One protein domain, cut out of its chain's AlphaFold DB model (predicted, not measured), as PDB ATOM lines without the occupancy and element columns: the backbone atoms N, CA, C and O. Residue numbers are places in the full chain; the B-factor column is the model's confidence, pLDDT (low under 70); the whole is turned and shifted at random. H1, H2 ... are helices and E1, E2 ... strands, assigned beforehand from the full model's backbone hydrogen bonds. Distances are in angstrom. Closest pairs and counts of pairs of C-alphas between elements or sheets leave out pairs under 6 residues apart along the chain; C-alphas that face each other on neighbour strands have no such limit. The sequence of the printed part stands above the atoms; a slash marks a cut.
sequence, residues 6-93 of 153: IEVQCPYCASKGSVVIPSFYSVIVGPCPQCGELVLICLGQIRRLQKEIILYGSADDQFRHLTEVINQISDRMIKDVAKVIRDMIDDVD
ATOM      1  N   ILE A   6     174.644 199.975 224.824       89.25
ATOM      2  CA  ILE A   6     173.933 198.923 224.093       89.25
ATOM      3  C   ILE A   6     172.867 198.285 224.969       89.25
ATOM      4  O   ILE A   6     173.055 198.120 226.176       89.25
ATOM      5  N   GLU A   7     171.761 197.887 224.354       92.44
ATOM      6  CA  GLU A   7     170.782 197.011 224.983       92.44
ATOM      7  C   GLU A   7     171.186 195.551 224.773       92.44
ATOM      8  O   GLU A   7     171.522 195.130 223.666       92.44
ATOM      9  N   VAL A   8     171.152 194.769 225.848       92.44
ATOM     10  CA  VAL A   8     171.487 193.345 225.847       92.44
ATOM     11  C   VAL A   8     170.418 192.545 226.575       92.44
ATOM     12  O   VAL A   8     169.715 193.049 227.452       92.44
ATOM     13  N   GLN A   9     170.316 191.263 226.236       95.50
ATOM     14  CA  GLN A   9     169.416 190.326 226.895       95.50
ATOM     15  C   GLN A   9     170.200 189.132 227.433       95.50
ATOM     16  O   GLN A   9     170.898 188.456 226.682       95.50
ATOM     17  N   CYS A  10     170.073 188.845 228.730       95.56
ATOM     18  CA  CYS A  10     170.749 187.710 229.344       95.56
ATOM     19  C   CYS A  10     170.311 186.398 228.669       95.56
ATOM     20  O   CYS A  10     169.117 186.093 228.656       95.56
ATOM     21  N   PRO A  11     171.244 185.573 228.166       95.38
ATOM     22  CA  PRO A  11     170.896 184.324 227.510       95.38
ATOM     23  C   PRO A  11     170.413 183.245 228.488       95.38
ATOM     24  O   PRO A  11     169.954 182.211 228.019       95.38
ATOM     25  N   TYR A  12     170.530 183.426 229.809       95.81
ATOM     26  CA  TYR A  12     170.078 182.452 230.816       95.81
ATOM     27  C   TYR A  12     168.662 182.740 231.320       95.81
ATOM     28  O   TYR A  12     167.799 181.876 231.228       95.81
ATOM     29  N   CYS A  13     168.417 183.952 231.824       96.44
ATOM     30  CA  CYS A  13     167.140 184.334 232.437       96.44
ATOM     31  C   CYS A  13     166.285 185.273 231.572       96.44
ATOM     32  O   CYS A  13     165.241 185.731 232.022       96.44
ATOM     33  N   ALA A  14     166.733 185.597 230.354       95.81
ATOM     34  CA  ALA A  14     166.052 186.489 229.412       95.81
ATOM     35  C   ALA A  14     165.848 187.941 229.893       95.81
ATOM     36  O   ALA A  14     165.187 188.717 229.198       95.81
ATOM     37  N   SER A  15     166.441 188.348 231.023       95.69
ATOM     38  CA  SER A  15     166.370 189.728 231.512       95.69
ATOM     39  C   SER A  15     167.054 190.695 230.546       95.69
ATOM     40  O   SER A  15     168.183 190.440 230.116       95.69
ATOM     41  N   LYS A  16     166.410 191.823 230.251       95.38
ATOM     42  CA  LYS A  16     166.992 192.907 229.450       95.38
ATOM     43  C   LYS A  16     167.764 193.884 230.335       95.38
ATOM     44  O   LYS A  16     167.416 194.070 231.500       95.38
ATOM     45  N   GLY A  17     168.789 194.512 229.780       91.44
ATOM     46  CA  GLY A  17     169.551 195.556 230.453       91.44
ATOM     47  C   GLY A  17     170.360 196.386 229.469       91.44
ATOM     48  O   GLY A  17     170.494 196.021 228.303       91.44
ATOM     49  N   SER A  18     170.910 197.492 229.955       91.62
ATOM     50  CA  SER A  18     171.772 198.371 229.169       91.62
ATOM     51  C   SER A  18     173.194 198.316 229.712       91.62
ATOM     52  O   SER A  18     173.397 198.348 230.926       91.62
ATOM     53  N   VAL A  19     174.178 198.229 228.821       90.19
ATOM     54  CA  VAL A  19     175.599 198.160 229.179       90.19
ATOM     55  C   VAL A  19     176.343 199.291 228.488       90.19
ATOM     56  O   VAL A  19     176.204 199.494 227.283       90.19
ATOM     57  N   VAL A  20     177.139 200.020 229.267       89.12
ATOM     58  CA  VAL A  20     178.064 201.035 228.760       89.12
ATOM     59  C   VAL A  20     179.330 200.321 228.307       89.12
ATOM     60  O   VAL A  20     180.004 199.692 229.125       89.12
ATOM     61  N   ILE A  21     179.662 200.410 227.021       85.50
ATOM     62  CA  ILE A  21     180.871 199.783 226.487       85.50
ATOM     63  C   ILE A  21     182.012 200.809 226.472       85.50
ATOM     64  O   ILE A  21     181.838 201.890 225.906       85.50
ATOM     65  N   PRO A  22     183.191 200.493 227.040       84.50
ATOM     66  CA  PRO A  22     184.342 201.397 227.010       84.50
ATOM     67  C   PRO A  22     184.845 201.714 225.592       84.50
ATOM     68  O   PRO A  22     185.265 202.834 225.317       84.50
ATOM     69  N   SER A  23     184.817 200.733 224.687       84.50
ATOM     70  CA  SER A  23     185.241 200.868 223.288       84.50
ATOM     71  C   SER A  23     184.521 199.860 222.389       84.50
ATOM     72  O   SER A  23     184.080 198.814 222.860       84.50
ATOM     73  N   PHE A  24     184.453 200.118 221.078       73.62
ATOM     74  CA  PHE A  24     183.809 199.207 220.116       73.62
ATOM     75  C   PHE A  24     184.358 197.768 220.145       73.62
ATOM     76  O   PHE A  24     183.616 196.830 219.866       73.62
ATOM     77  N   TYR A  25     185.624 197.589 220.529       80.31
ATOM     78  CA  TYR A  25     186.308 196.291 220.572       80.31
ATOM     79  C   TYR A  25     186.484 195.745 221.994       80.31
ATOM     80  O   TYR A  25     187.345 194.902 222.238       80.31
ATOM     81  N   SER A  26     185.708 196.237 222.961       87.94
ATOM     82  CA  SER A  26     185.777 195.736 224.334       87.94
ATOM     83  C   SER A  26     185.159 194.341 224.452       87.94
ATOM     84  O   SER A  26     184.054 194.094 223.966       87.94
ATOM     85  N   VAL A  27     185.850 193.462 225.179       90.62
ATOM     86  CA  VAL A  27     185.299 192.204 225.691       90.62
ATOM     87  C   VAL A  27     184.971 192.414 227.162       90.62
ATOM     88  O   VAL A  27     185.846 192.763 227.952       90.62
ATOM     89  N   ILE A  28     183.711 192.218 227.533       91.94
ATOM     90  CA  ILE A  28     183.238 192.361 228.910       91.94
ATOM     91  C   ILE A  28     182.817 190.983 229.405       91.94
ATOM     92  O   ILE A  28     181.995 190.318 228.778       91.94
ATOM     93  N   VAL A  29     183.365 190.568 230.544       93.44
ATOM     94  CA  VAL A  29     183.009 189.319 231.223       93.44
ATOM     95  C   VAL A  29     182.480 189.663 232.605       93.44
ATOM     96  O   VAL A  29     183.115 190.408 233.347       93.44
ATOM     97  N   GLY A  30     181.315 189.127 232.959       92.69
ATOM     98  CA  GLY A  30     180.741 189.369 234.276       92.69
ATOM     99  C   GLY A  30     179.445 188.608 234.527       92.69
ATOM    100  O   GLY A  30     178.884 188.010 233.606       92.69
ATOM    101  N   PRO A  31     178.972 188.592 235.783       94.94
ATOM    102  CA  PRO A  31     177.724 187.939 236.137       94.94
ATOM    103  C   PRO A  31     176.516 188.774 235.702       94.94
ATOM    104  O   PRO A  31     176.519 190.003 235.767       94.94
ATOM    105  N   CYS A  32     175.436 188.101 235.319       95.19
ATOM    106  CA  CYS A  32     174.135 188.732 235.162       95.19
ATOM    107  C   CYS A  32     173.619 189.203 236.537       95.19
ATOM    108  O   CYS A  32     173.551 188.386 237.457       95.19
ATOM    109  N   PRO A  33     173.169 190.463 236.690       94.00
ATOM    110  CA  PRO A  33     172.683 190.973 237.974       94.00
ATOM    111  C   PRO A  33     171.388 190.301 238.455       94.00
ATOM    112  O   PRO A  33     171.048 190.420 239.624       94.00
ATOM    113  N   GLN A  34     170.659 189.613 237.568       96.38
ATOM    114  CA  GLN A  34     169.390 188.954 237.899       96.38
ATOM    115  C   GLN A  34     169.565 187.486 238.308       96.38
ATOM    116  O   GLN A  34     168.932 187.047 239.259       96.38
ATOM    117  N   CYS A  35     170.404 186.712 237.607       96.19
ATOM    118  CA  CYS A  35     170.569 185.274 237.880       96.19
ATOM    119  C   CYS A  35     171.968 184.865 238.364       96.19
ATOM    120  O   CYS A  35     172.161 183.713 238.725       96.19
ATOM    121  N   GLY A  36     172.954 185.767 238.359       94.69
ATOM    122  CA  GLY A  36     174.323 185.474 238.805       94.69
ATOM    123  C   GLY A  36     175.137 184.567 237.870       94.69
ATOM    124  O   GLY A  36     176.254 184.170 238.220       94.69
ATOM    125  N   GLU A  37     174.596 184.236 236.694       96.00
ATOM    126  CA  GLU A  37     175.289 183.447 235.671       96.00
ATOM    127  C   GLU A  37     176.292 184.290 234.892       96.00
ATOM    128  O   GLU A  37     176.035 185.463 234.609       96.00
ATOM    129  N   LEU A  38     177.431 183.693 234.536       95.75
ATOM    130  CA  LEU A  38     178.489 184.388 233.807       95.75
ATOM    131  C   LEU A  38     178.138 184.541 232.328       95.75
ATOM    132  O   LEU A  38     177.738 183.598 231.644       95.75
ATOM    133  N   VAL A  39     178.340 185.753 231.823       95.81
ATOM    134  CA  VAL A  39     178.108 186.111 230.428       95.81
ATOM    135  C   VAL A  39     179.314 186.849 229.856       95.81
ATOM    136  O   VAL A  39     180.055 187.520 230.577       95.81
ATOM    137  N   LEU A  40     179.487 186.724 228.543       95.12
ATOM    138  CA  LEU A  40     180.455 187.475 227.752       95.12
ATOM    139  C   LEU A  40     179.707 188.422 226.821       95.12
ATOM    140  O   LEU A  40     178.806 187.984 226.107       95.12
ATOM    141  N   ILE A  41     180.092 189.694 226.814       92.44
ATOM    142  CA  ILE A  41     179.614 190.701 225.870       92.44
ATOM    143  C   ILE A  41     180.787 191.118 224.988       92.44
ATOM    144  O   ILE A  41     181.820 191.560 225.487       92.44
ATOM    145  N   CYS A  42     180.631 190.965 223.677       90.81
ATOM    146  CA  CYS A  42     181.635 191.325 222.682       90.81
ATOM    147  C   CYS A  42     180.932 191.678 221.366       90.81
ATOM    148  O   CYS A  42     179.984 190.995 220.981       90.81
ATOM    149  N   LEU A  43     181.366 192.750 220.693       86.31
ATOM    150  CA  LEU A  43     180.803 193.205 219.407       86.31
ATOM    151  C   LEU A  43     179.266 193.357 219.429       86.31
ATOM    152  O   LEU A  43     178.566 192.955 218.503       86.31
ATOM    153  N   GLY A  44     178.717 193.879 220.532       83.75
ATOM    154  CA  GLY A  44     177.267 194.040 220.711       83.75
ATOM    155  C   GLY A  44     176.490 192.736 220.940       83.75
ATOM    156  O   GLY A  44     175.275 192.764 221.104       83.75
ATOM    157  N   GLN A  45     177.166 191.588 220.968       88.50
ATOM    158  CA  GLN A  45     176.572 190.275 221.187       88.50
ATOM    159  C   GLN A  45     176.838 189.801 222.611       88.50
ATOM    160  O   GLN A  45     177.921 190.001 223.151       88.50
ATOM    161  N   ILE A  46     175.862 189.105 223.190       92.56
ATOM    162  CA  ILE A  46     175.979 188.455 224.496       92.56
ATOM    163  C   ILE A  46     175.970 186.933 224.342       92.56
ATOM    164  O   ILE A  46     175.191 186.374 223.558       92.56
ATOM    165  N   ARG A  47     176.851 186.246 225.070       95.12
ATOM    166  CA  ARG A  47     176.978 184.787 225.069       95.12
ATOM    167  C   ARG A  47     177.103 184.226 226.476       95.12
ATOM    168  O   ARG A  47     177.507 184.907 227.415       95.12
ATOM    169  N   ARG A  48     176.707 182.962 226.587       95.56
ATOM    170  CA  ARG A  48     176.809 182.145 227.795       95.56
ATOM    171  C   ARG A  48     178.272 181.791 228.054       95.56
ATOM    172  O   ARG A  48     178.969 181.411 227.115       95.56
ATOM    173  N   LEU A  49     178.716 181.880 229.304       95.94
ATOM    174  CA  LEU A  49     180.006 181.346 229.733       95.94
ATOM    175  C   LEU A  49     179.792 180.179 230.692       95.94
ATOM    176  O   LEU A  49     178.925 180.226 231.559       95.94
ATOM    177  N   GLN A  50     180.601 179.132 230.554       94.38
ATOM    178  CA  GLN A  50     180.574 178.017 231.494       94.38
ATOM    179  C   GLN A  50     181.286 178.442 232.771       94.38
ATOM    180  O   GLN A  50     182.502 178.641 232.790       94.38
ATOM    181  N   LYS A  51     180.503 178.643 233.829       92.88
ATOM    182  CA  LYS A  51     180.968 179.233 235.081       92.88
ATOM    183  C   LYS A  51     182.027 178.367 235.752       92.88
ATOM    184  O   LYS A  51     182.988 178.897 236.298       92.88
ATOM    185  N   GLU A  52     181.886 177.053 235.641       94.69
ATOM    186  CA  GLU A  52     182.809 176.063 236.182       94.69
ATOM    187  C   GLU A  52     184.189 176.183 235.530       94.69
ATOM    188  O   GLU A  52     185.197 176.222 236.232       94.69
ATOM    189  N   ILE A  53     184.235 176.326 234.199       94.25
ATOM    190  CA  ILE A  53     185.492 176.487 233.459       94.25
ATOM    191  C   ILE A  53     186.136 177.833 233.787       94.25
ATOM    192  O   ILE A  53     187.327 177.884 234.072       94.25
ATOM    193  N   ILE A  54     185.358 178.919 233.782       94.38
ATOM    194  CA  ILE A  54     185.896 180.266 234.007       94.38
ATOM    195  C   ILE A  54     186.421 180.455 235.437       94.38
ATOM    196  O   ILE A  54     187.421 181.141 235.621       94.38
ATOM    197  N   LEU A  55     185.762 179.880 236.448       93.12
ATOM    198  CA  LEU A  55     186.151 180.072 237.850       93.12
ATOM    199  C   LEU A  55     187.159 179.035 238.356       93.12
ATOM    200  O   LEU A  55     187.984 179.373 239.201       93.12
ATOM    201  N   TYR A  56     187.081 177.789 237.879       95.62
ATOM    202  CA  TYR A  56     187.847 176.669 238.440       95.62
ATOM    203  C   TYR A  56     188.690 175.907 237.410       95.62
ATOM    204  O   TYR A  56     189.475 175.043 237.799       95.62
ATOM    205  N   GLY A  57     188.538 176.190 236.115       94.00
ATOM    206  CA  GLY A  57     189.332 175.561 235.060       94.00
ATOM    207  C   GLY A  57     190.798 175.999 235.090       94.00
ATOM    208  O   GLY A  57     191.143 177.027 235.678       94.00
ATOM    209  N   SER A  58     191.666 175.232 234.428       97.50
ATOM    210  CA  SER A  58     193.059 175.636 234.217       97.50
ATOM    211  C   SER A  58     193.148 176.887 233.332       97.50
ATOM    212  O   SER A  58     192.203 177.213 232.612       97.50
ATOM    213  N   ALA A  59     194.289 177.584 233.348       95.75
ATOM    214  CA  ALA A  59     194.502 178.742 232.475       95.75
ATOM    215  C   ALA A  59     194.286 178.394 230.988       95.75
ATOM    216  O   ALA A  59     193.665 179.167 230.257       95.75
ATOM    217  N   ASP A  60     194.718 177.201 230.569       97.56
ATOM    218  CA  ASP A  60     194.531 176.711 229.202       97.56
ATOM    219  C   ASP A  60     193.057 176.427 228.890       97.56
ATOM    220  O   ASP A  60     192.574 176.789 227.817       97.56
ATOM    221  N   ASP A  61     192.310 175.832 229.826       96.81
ATOM    222  CA  ASP A  61     190.877 175.574 229.640       96.81
ATOM    223  C   ASP A  61     190.070 176.875 229.578       96.81
ATOM    224  O   ASP A  61     189.182 177.012 228.736       96.81
ATOM    225  N   GLN A  62     190.399 177.847 230.435       95.38
ATOM    226  CA  GLN A  62     189.786 179.175 230.429       95.38
ATOM    227  C   GLN A  62     190.042 179.888 229.100       95.38
ATOM    228  O   GLN A  62     189.106 180.391 228.473       95.38
ATOM    229  N   PHE A  63     191.300 179.903 228.648       95.44
ATOM    230  CA  PHE A  63     191.686 180.531 227.390       95.44
ATOM    231  C   PHE A  63     191.010 179.862 226.190       95.44
ATOM    232  O   PHE A  63     190.456 180.552 225.328       95.44
ATOM    233  N   ARG A  64     190.999 178.524 226.153       97.19
ATOM    234  CA  ARG A  64     190.323 177.749 225.109       97.19
ATOM    235  C   ARG A  64     188.830 178.068 225.072       97.19
ATOM    236  O   ARG A  64     188.324 178.435 224.015       97.19
ATOM    237  N   HIS A  65     188.150 178.025 226.218       96.19
ATOM    238  CA  HIS A  65     186.712 178.303 226.310       96.19
ATOM    239  C   HIS A  65     186.360 179.732 225.879       96.19
ATOM    240  O   HIS A  65     185.427 179.941 225.106       96.19
ATOM    241  N   LEU A  66     187.122 180.735 226.325       94.56
ATOM    242  CA  LEU A  66     186.910 182.123 225.897       94.56
ATOM    243  C   LEU A  66     187.118 182.292 224.388       94.56
ATOM    244  O   LEU A  66     186.310 182.947 223.730       94.56
ATOM    245  N   THR A  67     188.161 181.670 223.837       94.94
ATOM    246  CA  THR A  67     188.464 181.712 222.400       94.94
ATOM    247  C   THR A  67     187.346 181.076 221.579       94.94
ATOM    248  O   THR A  67     186.889 181.665 220.602       94.94
ATOM    249  N   GLU A  68     186.847 179.912 221.996       95.81
ATOM    250  CA  GLU A  68     185.712 179.241 221.357       95.81
ATOM    251  C   GLU A  68     184.462 180.129 221.339       95.81
ATOM    252  O   GLU A  68     183.841 180.311 220.290       95.81
ATOM    253  N   VAL A  69     184.112 180.734 222.478       94.88
ATOM    254  CA  VAL A  69     182.937 181.613 222.586       94.88
ATOM    255  C   VAL A  69     183.088 182.870 221.725       94.88
ATOM    256  O   VAL A  69     182.125 183.290 221.080       94.88
ATOM    257  N   ILE A  70     184.282 183.467 221.675       93.88
ATOM    258  CA  ILE A  70     184.556 184.639 220.832       93.88
ATOM    259  C   ILE A  70     184.477 184.270 219.347       93.88
ATOM    260  O   ILE A  70     183.822 184.981 218.586       93.88
ATOM    261  N   ASN A  71     185.056 183.141 218.932       93.12
ATOM    262  CA  ASN A  71     184.991 182.681 217.543       93.12
ATOM    263  C   ASN A  71     183.542 182.468 217.083       93.12
ATOM    264  O   ASN A  71     183.174 182.899 215.996       93.12
ATOM    265  N   GLN A  72     182.676 181.927 217.946       92.12
ATOM    266  CA  GLN A  72     181.244 181.802 217.648       92.12
ATOM    267  C   GLN A  72     180.544 183.155 217.433       92.12
ATOM    268  O   GLN A  72     179.569 183.240 216.679       92.12
ATOM    269  N   ILE A  73     180.987 184.217 218.115       90.62
ATOM    270  CA  ILE A  73     180.472 185.576 217.892       90.62
ATOM    271  C   ILE A  73     180.942 186.088 216.530       90.62
ATOM    272  O   ILE A  73     180.113 186.546 215.739       90.62
ATOM    273  N   SER A  74     182.238 185.959 216.244       89.94
ATOM    274  CA  SER A  74     182.849 186.387 214.983       89.94
ATOM    275  C   SER A  74     182.226 185.690 213.773       89.94
ATOM    276  O   SER A  74     181.820 186.357 212.823       89.94
ATOM    277  N   ASP A  75     182.049 184.370 213.830       90.56
ATOM    278  CA  ASP A  75     181.462 183.581 212.743       90.56
ATOM    279  C   ASP A  75     180.041 184.031 212.405       90.56
ATOM    280  O   ASP A  75     179.646 184.075 211.238       90.56
ATOM    281  N   ARG A  76     179.250 184.373 213.428       88.06
ATOM    282  CA  ARG A  76     177.898 184.894 213.222       88.06
ATOM    283  C   ARG A  76     177.934 186.268 212.561       88.06
ATOM    284  O   ARG A  76     177.204 186.480 211.604       88.06
ATOM    285  N   MET A  77     178.807 187.160 213.026       87.25
ATOM    286  CA  MET A  77     178.950 188.494 212.441       87.25
ATOM    287  C   MET A  77     179.360 188.420 210.965       87.25
ATOM    288  O   MET A  77     178.768 189.102 210.134       87.25
ATOM    289  N   ILE A  78     180.316 187.552 210.622       89.56
ATOM    290  CA  ILE A  78     180.742 187.332 209.232       89.56
ATOM    291  C   ILE A  78     179.562 186.857 208.377       89.56
ATOM    292  O   ILE A  78     179.356 187.366 207.277       89.56
ATOM    293  N   LYS A  79     178.757 185.915 208.884       90.00
ATOM    294  CA  LYS A  79     177.562 185.421 208.183       90.00
ATOM    295  C   LYS A  79     176.505 186.506 207.997       90.00
ATOM    296  O   LYS A  79     175.930 186.590 206.914       90.00
ATOM    297  N   ASP A  80     176.267 187.324 209.018       87.12
ATOM    298  CA  ASP A  80     175.297 188.417 208.967       87.12
ATOM    299  C   ASP A  80     175.736 189.478 207.939       87.12
ATOM    300  O   ASP A  80     174.943 189.871 207.086       87.12
ATOM    301  N   VAL A  81     177.019 189.860 207.926       87.75
ATOM    302  CA  VAL A  81     177.586 190.782 206.923       87.75
ATOM    303  C   VAL A  81     177.514 190.189 205.513       87.75
ATOM    304  O   VAL A  81     177.059 190.854 204.586       87.75
ATOM    305  N   ALA A  82     177.904 188.923 205.339       89.44
ATOM    306  CA  ALA A  82     177.836 188.243 204.046       89.44
ATOM    307  C   ALA A  82     176.396 188.101 203.528       89.44
ATOM    308  O   ALA A  82     176.172 188.041 202.319       89.44
ATOM    309  N   LYS A  83     175.407 188.018 204.424       88.75
ATOM    310  CA  LYS A  83     173.994 188.057 204.049       88.75
ATOM    311  C   LYS A  83     173.601 189.445 203.543       88.75
ATOM    312  O   LYS A  83     173.094 189.529 202.439       88.75
ATOM    313  N   VAL A  84     173.912 190.509 204.286       87.31
ATOM    314  CA  VAL A  84     173.592 191.890 203.877       87.31
ATOM    315  C   VAL A  84     174.199 192.231 202.516       87.31
ATOM    316  O   VAL A  84     173.519 192.805 201.676       87.31
ATOM    317  N   ILE A  85     175.454 191.843 202.273       88.19
ATOM    318  CA  ILE A  85     176.110 192.071 200.978       88.19
ATOM    319  C   ILE A  85     175.362 191.353 199.848       88.19
ATOM    320  O   ILE A  85     175.179 191.939 198.788       88.19
ATOM    321  N   ARG A  86     174.925 190.106 200.062       87.44
ATOM    322  CA  ARG A  86     174.148 189.366 199.054       87.44
ATOM    323  C   ARG A  86     172.795 190.014 198.798       87.44
ATOM    324  O   ARG A  86     172.499 190.302 197.649       87.44
ATOM    325  N   ASP A  87     172.057 190.328 199.859       85.12
ATOM    326  CA  ASP A  87     170.745 190.970 199.759       85.12
ATOM    327  C   ASP A  87     170.848 192.322 199.008       85.12
ATOM    328  O   ASP A  87     169.979 192.657 198.215       85.12
ATOM    329  N   MET A  88     171.945 193.075 199.183       81.00
ATOM    330  CA  MET A  88     172.202 194.322 198.441       81.00
ATOM    331  C   MET A  88     172.582 194.117 196.970       81.00
ATOM    332  O   MET A  88     172.354 195.017 196.169       81.00
ATOM    333  N   ILE A  89     173.215 192.997 196.616       79.25
ATOM    334  CA  ILE A  89     173.592 192.689 195.228       79.25
ATOM    335  C   ILE A  89     172.378 192.159 194.453       79.25
ATOM    336  O   ILE A  89     172.245 192.465 193.272       79.25
ATOM    337  N   ASP A  90     171.482 191.424 195.115       62.72
ATOM    338  CA  ASP A  90     170.273 190.863 194.500       62.72
ATOM    339  C   ASP A  90     169.227 191.945 194.127       62.72
ATOM    340  O   ASP A  90     168.403 191.712 193.245       62.72
ATOM    341  N   ASP A  91     169.297 193.140 194.732       60.19
ATOM    342  CA  ASP A  91     168.442 194.308 194.429       60.19
ATOM    343  C   ASP A  91     169.009 195.234 193.323       60.19
ATOM    344  O   ASP A  91     168.415 196.267 193.000       60.19
ATOM    345  N   VAL A  92     170.162 194.900 192.729       56.09
ATOM    346  CA  VAL A  92     170.777 195.680 191.643       56.09
ATOM    347  C   VAL A  92     170.600 194.929 190.324       56.09
ATOM    348  O   VAL A  92     171.296 193.948 190.069       56.09
ATOM    349  N   ASP A  93     169.690 195.416 189.473       54.31
ATOM    350  CA  ASP A  93     169.538 194.970 188.081       54.31
ATOM    351  C   ASP A  93     170.906 194.915 187.385       54.31
ATOM    352  O   ASP A  93     171.517 195.951 187.148       54.31
TER     353      ASP A  93
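This is residues 6 to 93 of the 153 residues of an uncharacterized protein of Candidatus Vogelbacteria bacterium GWA1_51_14 (UniProt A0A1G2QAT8). A small three-stranded sheet, E3, E4 and E5, has part of one long helix, H2, packed slantwise over one face, and residues 78 to 93 stick out beyond the body as an arm that makes the length. A separate strand hairpin, E1 and E2, sits near E5, and H2 folds back past short H1. The 88 printed residues have five named strands, then two named helices: a mixed class, with the sheet E3 - E4 - E5 antiparallel. The whole is loose, radius of gyration of the C-alphas 15.7 A, and elongated, 56 by 30 by 24 A.

Find C-alpha 27 at (185.299, 192.204, 225.691), where E3, residues 27 to 31, begins its 13.6 A. E4 is residues 38 to 42, 13.5 A, and E5 residues 45 to 48. Look earlier for E1, residues 6 to 9, and E2, residues 16 to 20. H1 is residues 51 to 56; H2, residues 59 to 90, runs 46.6 A to C-alpha 90 at (170.273, 190.863, 194.500).

E3, E4 and E5 form a meander, each strand the antiparallel neighbour of the one before; see N 28 and O 41, 2.9 A, and N 40 and O 47, 2.9 A. H2 is on one face, making two layers, at a height over the sheet of 9.4 A; the C-alphas of Gln 45 and Ile 73 are its closest to E5, 6.9 A. H1 only grazes the sheet. It touches H2's residues 61 to 65, closest C-alphas Ile 54 and Gln 62, 5.4 A, as a helical hairpin. The hairpin E1 and E2 has N 8 and O 17 at 2.8 A. Both helices have every O i to N i+4 pair within hydrogen-bond range.

The C-alphas farthest apart, Tyr 56 and Asp 93, are 56.6 A apart. The printed part has no cut and no long link. Residues 90 to 93 have pLDDT under 70.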